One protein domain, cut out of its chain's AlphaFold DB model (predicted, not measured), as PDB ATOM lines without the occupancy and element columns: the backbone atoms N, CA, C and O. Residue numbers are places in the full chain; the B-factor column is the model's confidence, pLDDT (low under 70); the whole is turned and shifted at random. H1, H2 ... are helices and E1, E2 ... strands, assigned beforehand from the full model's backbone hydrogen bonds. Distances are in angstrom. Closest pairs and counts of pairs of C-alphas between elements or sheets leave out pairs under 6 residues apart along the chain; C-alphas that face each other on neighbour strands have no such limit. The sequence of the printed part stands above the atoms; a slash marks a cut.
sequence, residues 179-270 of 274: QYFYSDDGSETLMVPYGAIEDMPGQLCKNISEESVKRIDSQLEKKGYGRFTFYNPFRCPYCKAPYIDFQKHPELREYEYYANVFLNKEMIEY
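This is residues 179 to 270 of the 274 residues of an uncharacterized protein of Treponema denticola OTK (UniProt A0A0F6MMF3). Little here is regular structure: loops gather about a small antiparallel hairpin, E1 - E2, with H1 to one side and E4 to the other. Under half of the 92 printed residues form the named elements E1 E2 H1 E3 H2 E4, mixed in class. The whole is compact, with radius of gyration of the C-alphas 12.4 A and spans of 34, 26 and 18 A.

Begin at E1, residues 179 to 183, a hairpin with E2, residues 189 to 193; N 181 and O 190, 3.1 A apart, are within hydrogen-bond range. H1, residues 210 to 222, apart from E1, has every O i to N i+4 pair within range. E3, residues 242 to 244, is apart from H2, residues 250 to 254, which has 0 of 1 such pairs but 2 of 2 from O i to N i+3. The closest C-alphas of E2 and E4, residues 258 to 262, are Thr 189 and Val 261, 6.3 A.

Find C-alpha 179 at (365.129, 639.466, 468.391), where E1 begins; E1 runs 13.8 A and H1 18.4 A from first to last C-alpha, and E4 ends at C-alpha 262 at (360.650, 626.203, 458.409).

The printed part has no cut; links E2 to H1 and H1 to E3 are long; no printed residue is under 70 in pLDDT.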
ATOM      1  N   GLN A 179     363.972 640.345 468.252       92.00
ATOM      2  CA  GLN A 179     365.129 639.466 468.391       92.00
ATOM      3  C   GLN A 179     364.673 638.012 468.280       92.00
ATOM      4  O   GLN A 179     363.494 637.718 468.482       92.00
ATOM      5  N   TYR A 180     365.580 637.086 467.976       94.88
ATOM      6  CA  TYR A 180     365.207 635.681 467.828       94.88
ATOM      7  C   TYR A 180     366.251 634.697 468.356       94.88
ATOM      8  O   TYR A 180     367.449 634.997 468.438       94.88
ATOM      9  N   PHE A 181     365.756 633.503 468.686       96.56
ATOM     10  CA  PHE A 181     366.528 632.377 469.209       96.56
ATOM     11  C   PHE A 181     366.008 631.067 468.628       96.56
ATOM     12  O   PHE A 181     364.796 630.887 468.508       96.56
ATOM     13  N   TYR A 182     366.902 630.137 468.307       97.94
ATOM     14  CA  TYR A 182     366.518 628.794 467.874       97.94
ATOM     15  C   TYR A 182     366.386 627.850 469.072       97.94
ATOM     16  O   TYR A 182     367.053 628.042 470.092       97.94
ATOM     17  N   SER A 183     365.514 626.846 468.977       97.75
ATOM     18  CA  SER A 183     365.461 625.763 469.965       97.75
ATOM     19  C   SER A 183     366.752 624.933 469.938       97.75
ATOM     20  O   SER A 183     367.507 624.956 468.968       97.75
ATOM     21  N   ASP A 184     367.013 624.184 471.001       95.56
ATOM     22  CA  ASP A 184     368.144 623.260 471.142       95.56
ATOM     23  C   ASP A 184     368.220 622.238 469.992       95.56
ATOM     24  O   ASP A 184     369.285 621.989 469.411       95.56
ATOM     25  N   ASP A 185     367.063 621.706 469.604       93.94
ATOM     26  CA  ASP A 185     366.887 620.797 468.476       93.94
ATOM     27  C   ASP A 185     366.757 621.514 467.116       93.94
ATOM     28  O   ASP A 185     366.639 620.854 466.075       93.94
ATOM     29  N   GLY A 186     366.804 622.852 467.125       94.12
ATOM     30  CA  GLY A 186     366.783 623.749 465.972       94.12
ATOM     31  C   GLY A 186     365.508 623.696 465.130       94.12
ATOM     32  O   GLY A 186     365.534 624.156 463.992       94.12
ATOM     33  N   SER A 187     364.423 623.100 465.641       91.31
ATOM     34  CA  SER A 187     363.149 622.949 464.925       91.31
ATOM     35  C   SER A 187     362.222 624.160 465.021       91.31
ATOM     36  O   SER A 187     361.304 624.291 464.207       91.31
ATOM     37  N   GLU A 188     362.444 625.035 465.999       96.69
ATOM     38  CA  GLU A 188     361.578 626.170 466.292       96.69
ATOM     39  C   GLU A 188     362.382 627.450 466.501       96.69
ATOM     40  O   GLU A 188     363.530 627.433 466.947       96.69
ATOM     41  N   THR A 189     361.725 628.573 466.222       97.56
ATOM     42  CA  THR A 189     362.300 629.912 466.335       97.56
ATOM     43  C   THR A 189     361.435 630.730 467.280       97.56
ATOM     44  O   THR A 189     360.245 630.926 467.031       97.56
ATOM     45  N   LEU A 190     362.023 631.185 468.381       97.38
ATOM     46  CA  LEU A 190     361.406 632.099 469.332       97.38
ATOM     47  C   LEU A 190     361.581 633.532 468.833       97.38
ATOM     48  O   LEU A 190     362.704 633.954 468.572       97.38
ATOM     49  N   MET A 191     360.485 634.277 468.751       95.62
ATOM     50  CA  MET A 191     360.452 635.711 468.486       95.62
ATOM     51  C   MET A 191     360.321 636.465 469.810       95.62
ATOM     52  O   MET A 191     359.357 636.274 470.553       95.62
ATOM     53  N   VAL A 192     361.275 637.345 470.090       94.19
ATOM     54  CA  VAL A 192     361.365 638.138 471.317       94.19
ATOM     55  C   VAL A 192     361.229 639.623 470.974       94.19
ATOM     56  O   VAL A 192     362.041 640.134 470.205       94.19
ATOM     57  N   PRO A 193     360.241 640.350 471.524       91.38
ATOM     58  CA  PRO A 193     360.130 641.788 471.309       91.38
ATOM     59  C   PRO A 193     361.402 642.537 471.717       91.38
ATOM     60  O   PRO A 193     362.077 642.175 472.686       91.38
ATOM     61  N   TYR A 194     361.726 643.606 470.991       88.88
ATOM     62  CA  TYR A 194     362.883 644.427 471.326       88.88
ATOM     63  C   TYR A 194     362.733 645.034 472.732       88.88
ATOM     64  O   TYR A 194     361.671 645.542 473.085       88.88
ATOM     65  N   GLY A 195     363.790 644.958 473.543       88.06
ATOM     66  CA  GLY A 195     363.789 645.433 474.933       88.06
ATOM     67  C   GLY A 195     363.172 644.479 475.966       88.06
ATOM     68  O   GLY A 195     363.234 644.782 477.151       88.06
ATOM     69  N   ALA A 196     362.628 643.323 475.564       91.19
ATOM     70  CA  ALA A 196     362.027 642.358 476.497       91.19
ATOM     71  C   ALA A 196     363.047 641.529 477.308       91.19
ATOM     72  O   ALA A 196     362.669 640.803 478.230       91.19
ATOM     73  N   ILE A 197     364.329 641.595 476.942       91.88
ATOM     74  CA  ILE A 197     365.444 640.956 477.646       91.88
ATOM     75  C   ILE A 197     366.489 642.038 477.918       91.88
ATOM     76  O   ILE A 197     366.918 642.736 476.995       91.88
ATOM     77  N   GLU A 198     366.890 642.171 479.180       90.94
ATOM     78  CA  GLU A 198     367.924 643.118 479.601       90.94
ATOM     79  C   GLU A 198     369.288 642.716 479.026       90.94
ATOM     80  O   GLU A 198     369.574 641.527 478.868       90.94
ATOM     81  N   ASP A 199     370.135 643.706 478.732       88.50
ATOM     82  CA  ASP A 199     371.479 643.537 478.155       88.50
ATOM     83  C   ASP A 199     371.542 642.834 476.791       88.50
ATOM     84  O   ASP A 199     372.628 642.445 476.354       88.50
ATOM     85  N   MET A 200     370.409 642.684 476.101       89.88
ATOM     86  CA  MET A 200     370.378 642.144 474.746       89.88
ATOM     87  C   MET A 200     371.236 643.003 473.804       89.88
ATOM     88  O   MET A 200     370.963 644.203 473.680       89.88
ATOM     89  N   PRO A 201     372.228 642.425 473.097       88.25
ATOM     90  CA  PRO A 201     372.964 643.142 472.076       88.25
ATOM     91  C   PRO A 201     372.013 643.741 471.049       88.25
ATOM     92  O   PRO A 201     371.072 643.094 470.577       88.25
ATOM     93  N   GLY A 202     372.287 644.989 470.681       82.69
ATOM     94  CA  GLY A 202     371.676 645.573 469.500       82.69
ATOM     95  C   GLY A 202     372.004 644.733 468.266       82.69
ATOM     96  O   GLY A 202     372.940 643.933 468.237       82.69
ATOM     97  N   GLN A 203     371.231 644.926 467.217       79.19
ATOM     98  CA  GLN A 203     371.486 644.249 465.962       79.19
ATOM     99  C   GLN A 203     372.783 644.721 465.309       79.19
ATOM    100  O   GLN A 203     373.110 645.907 465.371       79.19
ATOM    101  N   LEU A 204     373.506 643.791 464.683       81.56
ATOM    102  CA  LEU A 204     374.846 644.021 464.135       81.56
ATOM    103  C   LEU A 204     375.854 644.552 465.174       81.56
ATOM    104  O   LEU A 204     376.851 645.194 464.830       81.56
ATOM    105  N   CYS A 205     375.578 644.325 466.465       86.81
ATOM    106  CA  CYS A 205     376.501 644.654 467.539       86.81
ATOM    107  C   CYS A 205     377.717 643.739 467.445       86.81
ATOM    108  O   CYS A 205     377.584 642.518 467.443       86.81
ATOM    109  N   LYS A 206     378.896 644.357 467.379       89.00
ATOM    110  CA  LYS A 206     380.175 643.653 467.344       89.00
ATOM    111  C   LYS A 206     380.731 643.440 468.742       89.00
ATOM    112  O   LYS A 206     380.519 644.279 469.618       89.00
ATOM    113  N   ASN A 207     381.541 642.400 468.903       88.12
ATOM    114  CA  ASN A 207     382.204 642.019 470.148       88.12
ATOM    115  C   ASN A 207     381.200 641.768 471.283       88.12
ATOM    116  O   ASN A 207     381.290 642.356 472.365       88.12
ATOM    117  N   ILE A 208     380.214 640.912 471.016       91.44
ATOM    118  CA  ILE A 208     379.182 640.537 471.988       91.44
ATOM    119  C   ILE A 208     379.841 639.910 473.229       91.44
ATOM    120  O   ILE A 208     380.589 638.940 473.131       91.44
ATOM    121  N   SER A 209     379.563 640.469 474.412       91.69
ATOM    122  CA  SER A 209     380.150 640.003 475.676       91.69
ATOM    123  C   SER A 209     379.583 638.648 476.105       91.69
ATOM    124  O   SER A 209     378.368 638.492 476.237       91.69
ATOM    125  N   GLU A 210     380.459 637.699 476.442       92.88
ATOM    126  CA  GLU A 210     380.064 636.397 477.000       92.88
ATOM    127  C   GLU A 210     379.233 636.526 478.285       92.88
ATOM    128  O   GLU A 210     378.358 635.703 478.558       92.88
ATOM    129  N   GLU A 211     379.489 637.551 479.100       94.62
ATOM    130  CA  GLU A 211     378.708 637.780 480.315       94.62
ATOM    131  C   GLU A 211     377.285 638.244 479.996       94.62
ATOM    132  O   GLU A 211     376.346 637.829 480.678       94.62
ATOM    133  N   SER A 212     377.117 639.073 478.958       93.62
ATOM    134  CA  SER A 212     375.796 639.471 478.453       93.62
ATOM    135  C   SER A 212     375.043 638.242 477.939       93.62
ATOM    136  O   SER A 212     373.910 638.009 478.361       93.62
ATOM    137  N   VAL A 213     375.702 637.378 477.160       95.75
ATOM    138  CA  VAL A 213     375.116 636.116 476.678       95.75
ATOM    139  C   VAL A 213     374.628 635.236 477.832       95.75
ATOM    140  O   VAL A 213     373.469 634.825 477.840       95.75
ATOM    141  N   LYS A 214     375.452 635.017 478.865       96.19
ATOM    142  CA  LYS A 214     375.052 634.232 480.051       96.19
ATOM    143  C   LYS A 214     373.833 634.826 480.762       96.19
ATOM    144  O   LYS A 214     372.972 634.086 481.242       96.19
ATOM    145  N   ARG A 215     373.742 636.159 480.849       96.62
ATOM    146  CA  ARG A 215     372.582 636.840 481.446       96.62
ATOM    147  C   ARG A 215     371.328 636.681 480.592       96.62
ATOM    148  O   ARG A 215     370.258 636.472 481.158       96.62
ATOM    149  N   ILE A 216     371.447 636.747 479.270       96.19
ATOM    150  CA  ILE A 216     370.338 636.531 478.331       96.19
ATOM    151  C   ILE A 216     369.801 635.106 478.452       96.19
ATOM    152  O   ILE A 216     368.604 634.925 478.672       96.19
ATOM    153  N   ASP A 217     370.681 634.107 478.396       97.19
ATOM    154  CA  ASP A 217     370.285 632.699 478.493       97.19
ATOM    155  C   ASP A 217     369.609 632.402 479.844       97.19
ATOM    156  O   ASP A 217     368.562 631.755 479.892       97.19
ATOM    157  N   SER A 218     370.117 632.971 480.946       97.06
ATOM    158  CA  SER A 218     369.473 632.855 482.263       97.06
ATOM    159  C   SER A 218     368.095 633.529 482.322       97.06
ATOM    160  O   SER A 218     367.182 633.019 482.976       97.06
ATOM    161  N   GLN A 219     367.910 634.675 481.656       96.31
ATOM    162  CA  GLN A 219     366.603 635.337 481.564       96.31
ATOM    163  C   GLN A 219     365.598 634.488 480.773       96.31
ATOM    164  O   GLN A 219     364.464 634.310 481.229       96.31
ATOM    165  N   LEU A 220     366.016 633.917 479.637       96.31
ATOM    166  CA  LEU A 220     365.204 632.987 478.847       96.31
ATOM    167  C   LEU A 220     364.801 631.766 479.681       96.31
ATOM    168  O   LEU A 220     363.614 631.432 479.747       96.31
ATOM    169  N   GLU A 221     365.749 631.148 480.386       96.12
ATOM    170  CA  GLU A 221     365.501 630.002 481.264       96.12
ATOM    171  C   GLU A 221     364.479 630.320 482.362       96.12
ATOM    172  O   GLU A 221     363.460 629.632 482.473       96.12
ATOM    173  N   LYS A 222     364.678 631.412 483.114       94.88
ATOM    174  CA  LYS A 222     363.759 631.850 484.185       94.88
ATOM    175  C   LYS A 222     362.336 632.100 483.686       94.88
ATOM    176  O   LYS A 222     361.377 631.944 484.441       94.88
ATOM    177  N   LYS A 223     362.182 632.488 482.419       93.12
ATOM    178  CA  LYS A 223     360.880 632.733 481.778       93.12
ATOM    179  C   LYS A 223     360.258 631.468 481.171       93.12
ATOM    180  O   LYS A 223     359.120 631.513 480.703       93.12
ATOM    181  N   GLY A 224     360.946 630.327 481.253       94.88
ATOM    182  CA  GLY A 224     360.491 629.032 480.744       94.88
ATOM    183  C   GLY A 224     360.861 628.773 479.281       94.88
ATOM    184  O   GLY A 224     360.317 627.854 478.675       94.88
ATOM    185  N   TYR A 225     361.778 629.561 478.720       96.50
ATOM    186  CA  TYR A 225     362.302 629.424 477.360       96.50
ATOM    187  C   TYR A 225     363.725 628.847 477.345       96.50
ATOM    188  O   TYR A 225     364.427 629.033 476.367       96.50
ATOM    189  N   GLY A 226     364.158 628.121 478.383       96.06
ATOM    190  CA  GLY A 226     365.550 627.647 478.524       96.06
ATOM    191  C   GLY A 226     366.062 626.717 477.414       96.06
ATOM    192  O   GLY A 226     367.262 626.526 477.278       96.06
ATOM    193  N   ARG A 227     365.169 626.170 476.580       97.25
ATOM    194  CA  ARG A 227     365.546 625.443 475.355       97.25
ATOM    195  C   ARG A 227     365.976 626.356 474.204       97.25
ATOM    196  O   ARG A 227     366.439 625.859 473.188       97.25
ATOM    197  N   PHE A 228     365.781 627.662 474.334       97.94
ATOM    198  CA  PHE A 228     366.230 628.689 473.404       97.94
ATOM    199  C   PHE A 228     367.437 629.388 474.021       97.94
ATOM    200  O   PHE A 228     367.331 629.928 475.118       97.94
ATOM    201  N   THR A 229     368.572 629.376 473.326       96.69
ATOM    202  CA  THR A 229     369.805 630.029 473.788       96.69
ATOM    203  C   THR A 229     370.378 630.924 472.703       96.69
ATOM    204  O   THR A 229     370.052 630.784 471.517       96.69
ATOM    205  N   PHE A 230     371.247 631.846 473.106       95.75
ATOM    206  CA  PHE A 230     371.822 632.862 472.234       95.75
ATOM    207  C   PHE A 230     372.557 632.292 471.018       95.75
ATOM    208  O   PHE A 230     372.490 632.889 469.941       95.75
ATOM    209  N   TYR A 231     373.221 631.148 471.190       96.75
ATOM    210  CA  TYR A 231     374.035 630.496 470.166       96.75
ATOM    211  C   TYR A 231     373.457 629.161 469.690       96.75
ATOM    212  O   TYR A 231     374.151 628.418 469.003       96.75
ATOM    213  N   ASN A 232     372.205 628.824 470.014       98.06
ATOM    214  CA  ASN A 232     371.595 627.625 469.439       98.06
ATOM    215  C   ASN A 232     371.616 627.696 467.902       98.06
ATOM    216  O   ASN A 232     371.282 628.739 467.334       98.06
ATOM    217  N   PRO A 233     371.975 626.600 467.214       97.25
ATOM    218  CA  PRO A 233     372.041 626.592 465.765       97.25
ATOM    219  C   PRO A 233     370.653 626.419 465.144       97.25
ATOM    220  O   PRO A 233     369.772 625.762 465.703       97.25
ATOM    221  N   PHE A 234     370.490 626.920 463.922       97.50
ATOM    222  CA  PHE A 234     369.382 626.501 463.068       97.50
ATOM    223  C   PHE A 234     369.747 625.163 462.431       97.50
ATOM    224  O   PHE A 234     370.800 625.058 461.800       97.50
ATOM    225  N   ARG A 235     368.928 624.122 462.602       97.62
ATOM    226  CA  ARG A 235     369.312 622.741 462.259       97.62
ATOM    227  C   ARG A 235     368.496 622.187 461.104       97.62
ATOM    228  O   ARG A 235     367.310 622.442 461.001       97.62
ATOM    229  N   CYS A 236     369.097 621.340 460.275       96.75
ATOM    230  CA  CYS A 236     368.373 620.607 459.240       96.75
ATOM    231  C   CYS A 236     367.192 619.817 459.843       96.75
ATOM    232  O   CYS A 236     367.398 619.050 460.792       96.75
ATOM    233  N   PRO A 237     365.979 619.892 459.265       96.38
ATOM    234  CA  PRO A 237     364.802 619.235 459.831       96.38
ATOM    235  C   PRO A 237     364.857 617.704 459.710       96.38
ATOM    236  O   PRO A 237     364.148 617.009 460.433       96.38
ATOM    237  N   TYR A 238     365.714 617.165 458.834       96.38
ATOM    238  CA  TYR A 238     365.808 615.727 458.579       96.38
ATOM    239  C   TYR A 238     366.899 615.018 459.377       96.38
ATOM    240  O   TYR A 238     366.697 613.882 459.791       96.38
ATOM    241  N   CYS A 239     368.068 615.645 459.539       96.25
ATOM    242  CA  CYS A 239     369.221 615.020 460.204       96.25
ATOM    243  C   CYS A 239     369.696 615.764 461.454       96.25
ATOM    244  O   CYS A 239     370.621 615.299 462.110       96.25
ATOM    245  N   LYS A 240     369.084 616.912 461.783       96.06
ATOM    246  CA  LYS A 240     369.406 617.749 462.952       96.06
ATOM    247  C   LYS A 240     370.832 618.314 462.980       96.06
ATOM    248  O   LYS A 240     371.218 618.968 463.950       96.06
ATOM    249  N   ALA A 241     371.599 618.142 461.907       96.00
ATOM    250  CA  ALA A 241     372.877 618.815 461.743       96.00
ATOM    251  C   ALA A 241     372.699 620.343 461.713       96.00
ATOM    252  O   ALA A 241     371.724 620.809 461.110       96.00
ATOM    253  N   PRO A 242     373.606 621.126 462.325       96.00
ATOM    254  CA  PRO A 242     373.618 622.578 462.185       96.00
ATOM    255  C   PRO A 242     373.692 622.989 460.712       96.00
ATOM    256  O   PRO A 242     374.553 622.524 459.970       96.00
ATOM    257  N   TYR A 243     372.771 623.847 460.294       96.06
ATOM    258  CA  TYR A 243     372.782 624.493 458.987       96.06
ATOM    259  C   TYR A 243     373.289 625.934 459.101       96.06
ATOM    260  O   TYR A 243     374.127 626.350 458.308       96.06
ATOM    261  N   ILE A 244     372.862 626.654 460.142       96.25
ATOM    262  CA  ILE A 244     373.530 627.872 460.617       96.25
ATOM    263  C   ILE A 244     374.044 627.554 462.016       96.25
ATOM    264  O   ILE A 244     373.245 627.274 462.913       96.25
ATOM    265  N   ASP A 245     375.360 627.528 462.184       96.06
ATOM    266  CA  ASP A 245     376.027 627.010 463.375       96.06
ATOM    267  C   ASP A 245     376.630 628.129 464.220       96.06
ATOM    268  O   ASP A 245     377.834 628.371 464.212       96.06
ATOM    269  N   PHE A 246     375.780 628.799 464.991       95.81
ATOM    270  CA  PHE A 246     376.215 629.841 465.918       95.81
ATOM    271  C   PHE A 246     377.055 629.324 467.093       95.81
ATOM    272  O   PHE A 246     377.709 630.121 467.757       95.81
ATOM    273  N   GLN A 247     377.057 628.014 467.367       94.94
ATOM    274  CA  GLN A 247     377.899 627.443 468.422       94.94
ATOM    275  C   GLN A 247     379.347 627.352 467.955       94.94
ATOM    276  O   GLN A 247     380.269 627.653 468.710       94.94
ATOM    277  N   LYS A 248     379.542 626.927 466.704       95.44
ATOM    278  CA  LYS A 248     380.862 626.838 466.084       95.44
ATOM    279  C   LYS A 248     381.361 628.191 465.567       95.44
ATOM    280  O   LYS A 248     382.566 628.424 465.589       95.44
ATOM    281  N   HIS A 249     380.442 629.046 465.126       94.56
ATOM    282  CA  HIS A 249     380.705 630.347 464.515       94.56
ATOM    283  C   HIS A 249     379.905 631.461 465.221       94.56
ATOM    284  O   HIS A 249     378.963 632.020 464.646       94.56
ATOM    285  N   PRO A 250     380.209 631.767 466.497       93.31
ATOM    286  CA  PRO A 250     379.483 632.782 467.267       93.31
ATOM    287  C   PRO A 250     379.558 634.184 466.647       93.31
ATOM    288  O   PRO A 250     378.632 634.977 466.825       93.31
ATOM    289  N   GLU A 251     380.611 634.476 465.880       92.38
ATOM    290  CA  GLU A 251     380.811 635.727 465.144       92.38
ATOM    291  C   GLU A 251     379.701 636.021 464.125       92.38
ATOM    292  O   GLU A 251     379.428 637.183 463.833       92.38
ATOM    293  N   LEU A 252     378.995 634.997 463.624       91.88
ATOM    294  CA  LEU A 252     377.894 635.181 462.668       91.88
ATOM    295  C   LEU A 252     376.709 635.942 463.279       91.88
ATOM    296  O   LEU A 252     375.950 636.596 462.568       91.88
ATOM    297  N   ARG A 253     376.553 635.934 464.612       90.94
ATOM    298  CA  ARG A 253     375.497 636.723 465.277       90.94
ATOM    299  C   ARG A 253     375.658 638.229 465.059       90.94
ATOM    300  O   ARG A 253     374.674 638.954 465.177       90.94
ATOM    301  N   GLU A 254     376.858 638.695 464.720       89.31
ATOM    302  CA  GLU A 254     377.133 640.104 464.426       89.31
ATOM    303  C   GLU A 254     376.689 640.525 463.017       89.31
ATOM    304  O   GLU A 254     376.667 641.718 462.714       89.31
ATOM    305  N   TYR A 255     376.345 639.569 462.152       85.31
ATOM    306  CA  TYR A 255     376.020 639.809 460.744       85.31
ATOM    307  C   TYR A 255     374.624 639.316 460.362       85.31
ATOM    308  O   TYR A 255     374.043 639.819 459.399       85.31
ATOM    309  N   GLU A 256     374.042 638.409 461.146       85.50
ATOM    310  CA  GLU A 256     372.720 637.866 460.875       85.50
ATOM    311  C   GLU A 256     371.593 638.767 461.409       85.50
ATOM    312  O   GLU A 256     371.531 639.146 462.582       85.50
ATOM    313  N   TYR A 257     370.647 639.083 460.526       87.56
ATOM    314  CA  TYR A 257     369.457 639.878 460.841       87.56
ATOM    315  C   TYR A 257     368.171 639.277 460.272       87.56
ATOM    316  O   TYR A 257     367.125 639.936 460.269       87.56
ATOM    317  N   TYR A 258     368.220 638.017 459.842       91.69
ATOM    318  CA  TYR A 258     367.056 637.236 459.464       91.69
ATOM    319  C   TYR A 258     366.783 636.110 460.459       91.69
ATOM    320  O   TYR A 258     367.603 635.225 460.697       91.69
ATOM    321  N   ALA A 259     365.571 636.117 461.006       93.56
ATOM    322  CA  ALA A 259     365.038 634.976 461.726       93.56
ATOM    323  C   ALA A 259     364.495 633.961 460.720       93.56
ATOM    324  O   ALA A 259     363.609 634.285 459.924       93.56
ATOM    325  N   ASN A 260     365.010 632.736 460.768       95.81
ATOM    326  CA  ASN A 260     364.615 631.679 459.844       95.81
ATOM    327  C   ASN A 260     363.569 630.768 460.475       95.81
ATOM    328  O   ASN A 260     363.631 630.456 461.661       95.81
ATOM    329  N   VAL A 261     362.592 630.343 459.686       95.56
ATOM    330  CA  VAL A 261     361.483 629.499 460.136       95.56
ATOM    331  C   VAL A 261     361.212 628.478 459.049       95.56
ATOM    332  O   VAL A 261     361.133 628.848 457.880       95.56
ATOM    333  N   PHE A 262     361.054 627.201 459.400       95.88
ATOM    334  CA  PHE A 262     360.650 626.203 458.409       95.88
ATOM    335  C   PHE A 262     359.339 626.590 457.744       95.88
ATOM    336  O   PHE A 262     358.438 627.142 458.386       95.88
ATOM    337  N   LEU A 263     359.219 626.255 456.460       91.00
ATOM    338  CA  LEU A 263     357.947 626.370 455.772       91.00
ATOM    339  C   LEU A 263     356.873 625.652 456.605       91.00
ATOM    340  O   LEU A 263     357.116 624.593 457.184       91.00
ATOM    341  N   ASN A 264     355.690 626.254 456.702       88.06
ATOM    342  CA  ASN A 264     354.550 625.720 457.458       88.06
ATOM    343  C   ASN A 264     354.694 625.710 458.986       88.06
ATOM    344  O   ASN A 264     353.827 625.162 459.672       88.06
ATOM    345  N   LYS A 265     355.741 626.332 459.532       92.88
ATOM    346  CA  LYS A 265     355.867 626.620 460.962       92.88
ATOM    347  C   LYS A 265     355.626 628.100 461.234       92.88
ATOM    348  O   LYS A 265     355.745 628.945 460.351       92.88
ATOM    349  N   GLU A 266     355.268 628.398 462.475       92.38
ATOM    350  CA  GLU A 266     355.151 629.763 462.976       92.38
ATOM    351  C   GLU A 266     356.229 630.006 464.028       92.38
ATOM    352  O   GLU A 266     356.691 629.067 464.682       92.38
ATOM    353  N   MET A 267     356.639 631.266 464.182       94.50
ATOM    354  CA  MET A 267     357.507 631.641 465.293       94.50
ATOM    355  C   MET A 267     356.746 631.504 466.606       94.50
ATOM    356  O   MET A 267     355.564 631.837 466.697       94.50
ATOM    357  N   ILE A 268     357.443 631.051 467.640       96.25
ATOM    358  CA  ILE A 268     356.908 631.068 468.995       96.25
ATOM    359  C   ILE A 268     357.005 632.498 469.508       96.25
ATOM    360  O   ILE A 268     358.076 633.093 469.493       96.25
ATOM    361  N   GLU A 269     355.898 633.050 469.985       94.81
ATOM    362  CA  GLU A 269     355.899 634.378 470.588       94.81
ATOM    363  C   GLU A 269     356.407 634.320 472.029       94.81
ATOM    364  O   GLU A 269     355.869 633.589 472.868       94.81
ATOM    365  N   TYR A 270     357.404 635.143 472.340       94.25
ATOM    366  CA  TYR A 270     357.801 635.405 473.713       94.25
ATOM    367  C   TYR A 270     356.699 636.180 474.434       94.25
ATOM    368  O   TYR A 270     356.411 637.339 474.134       94.25
TER     369      TYR A 270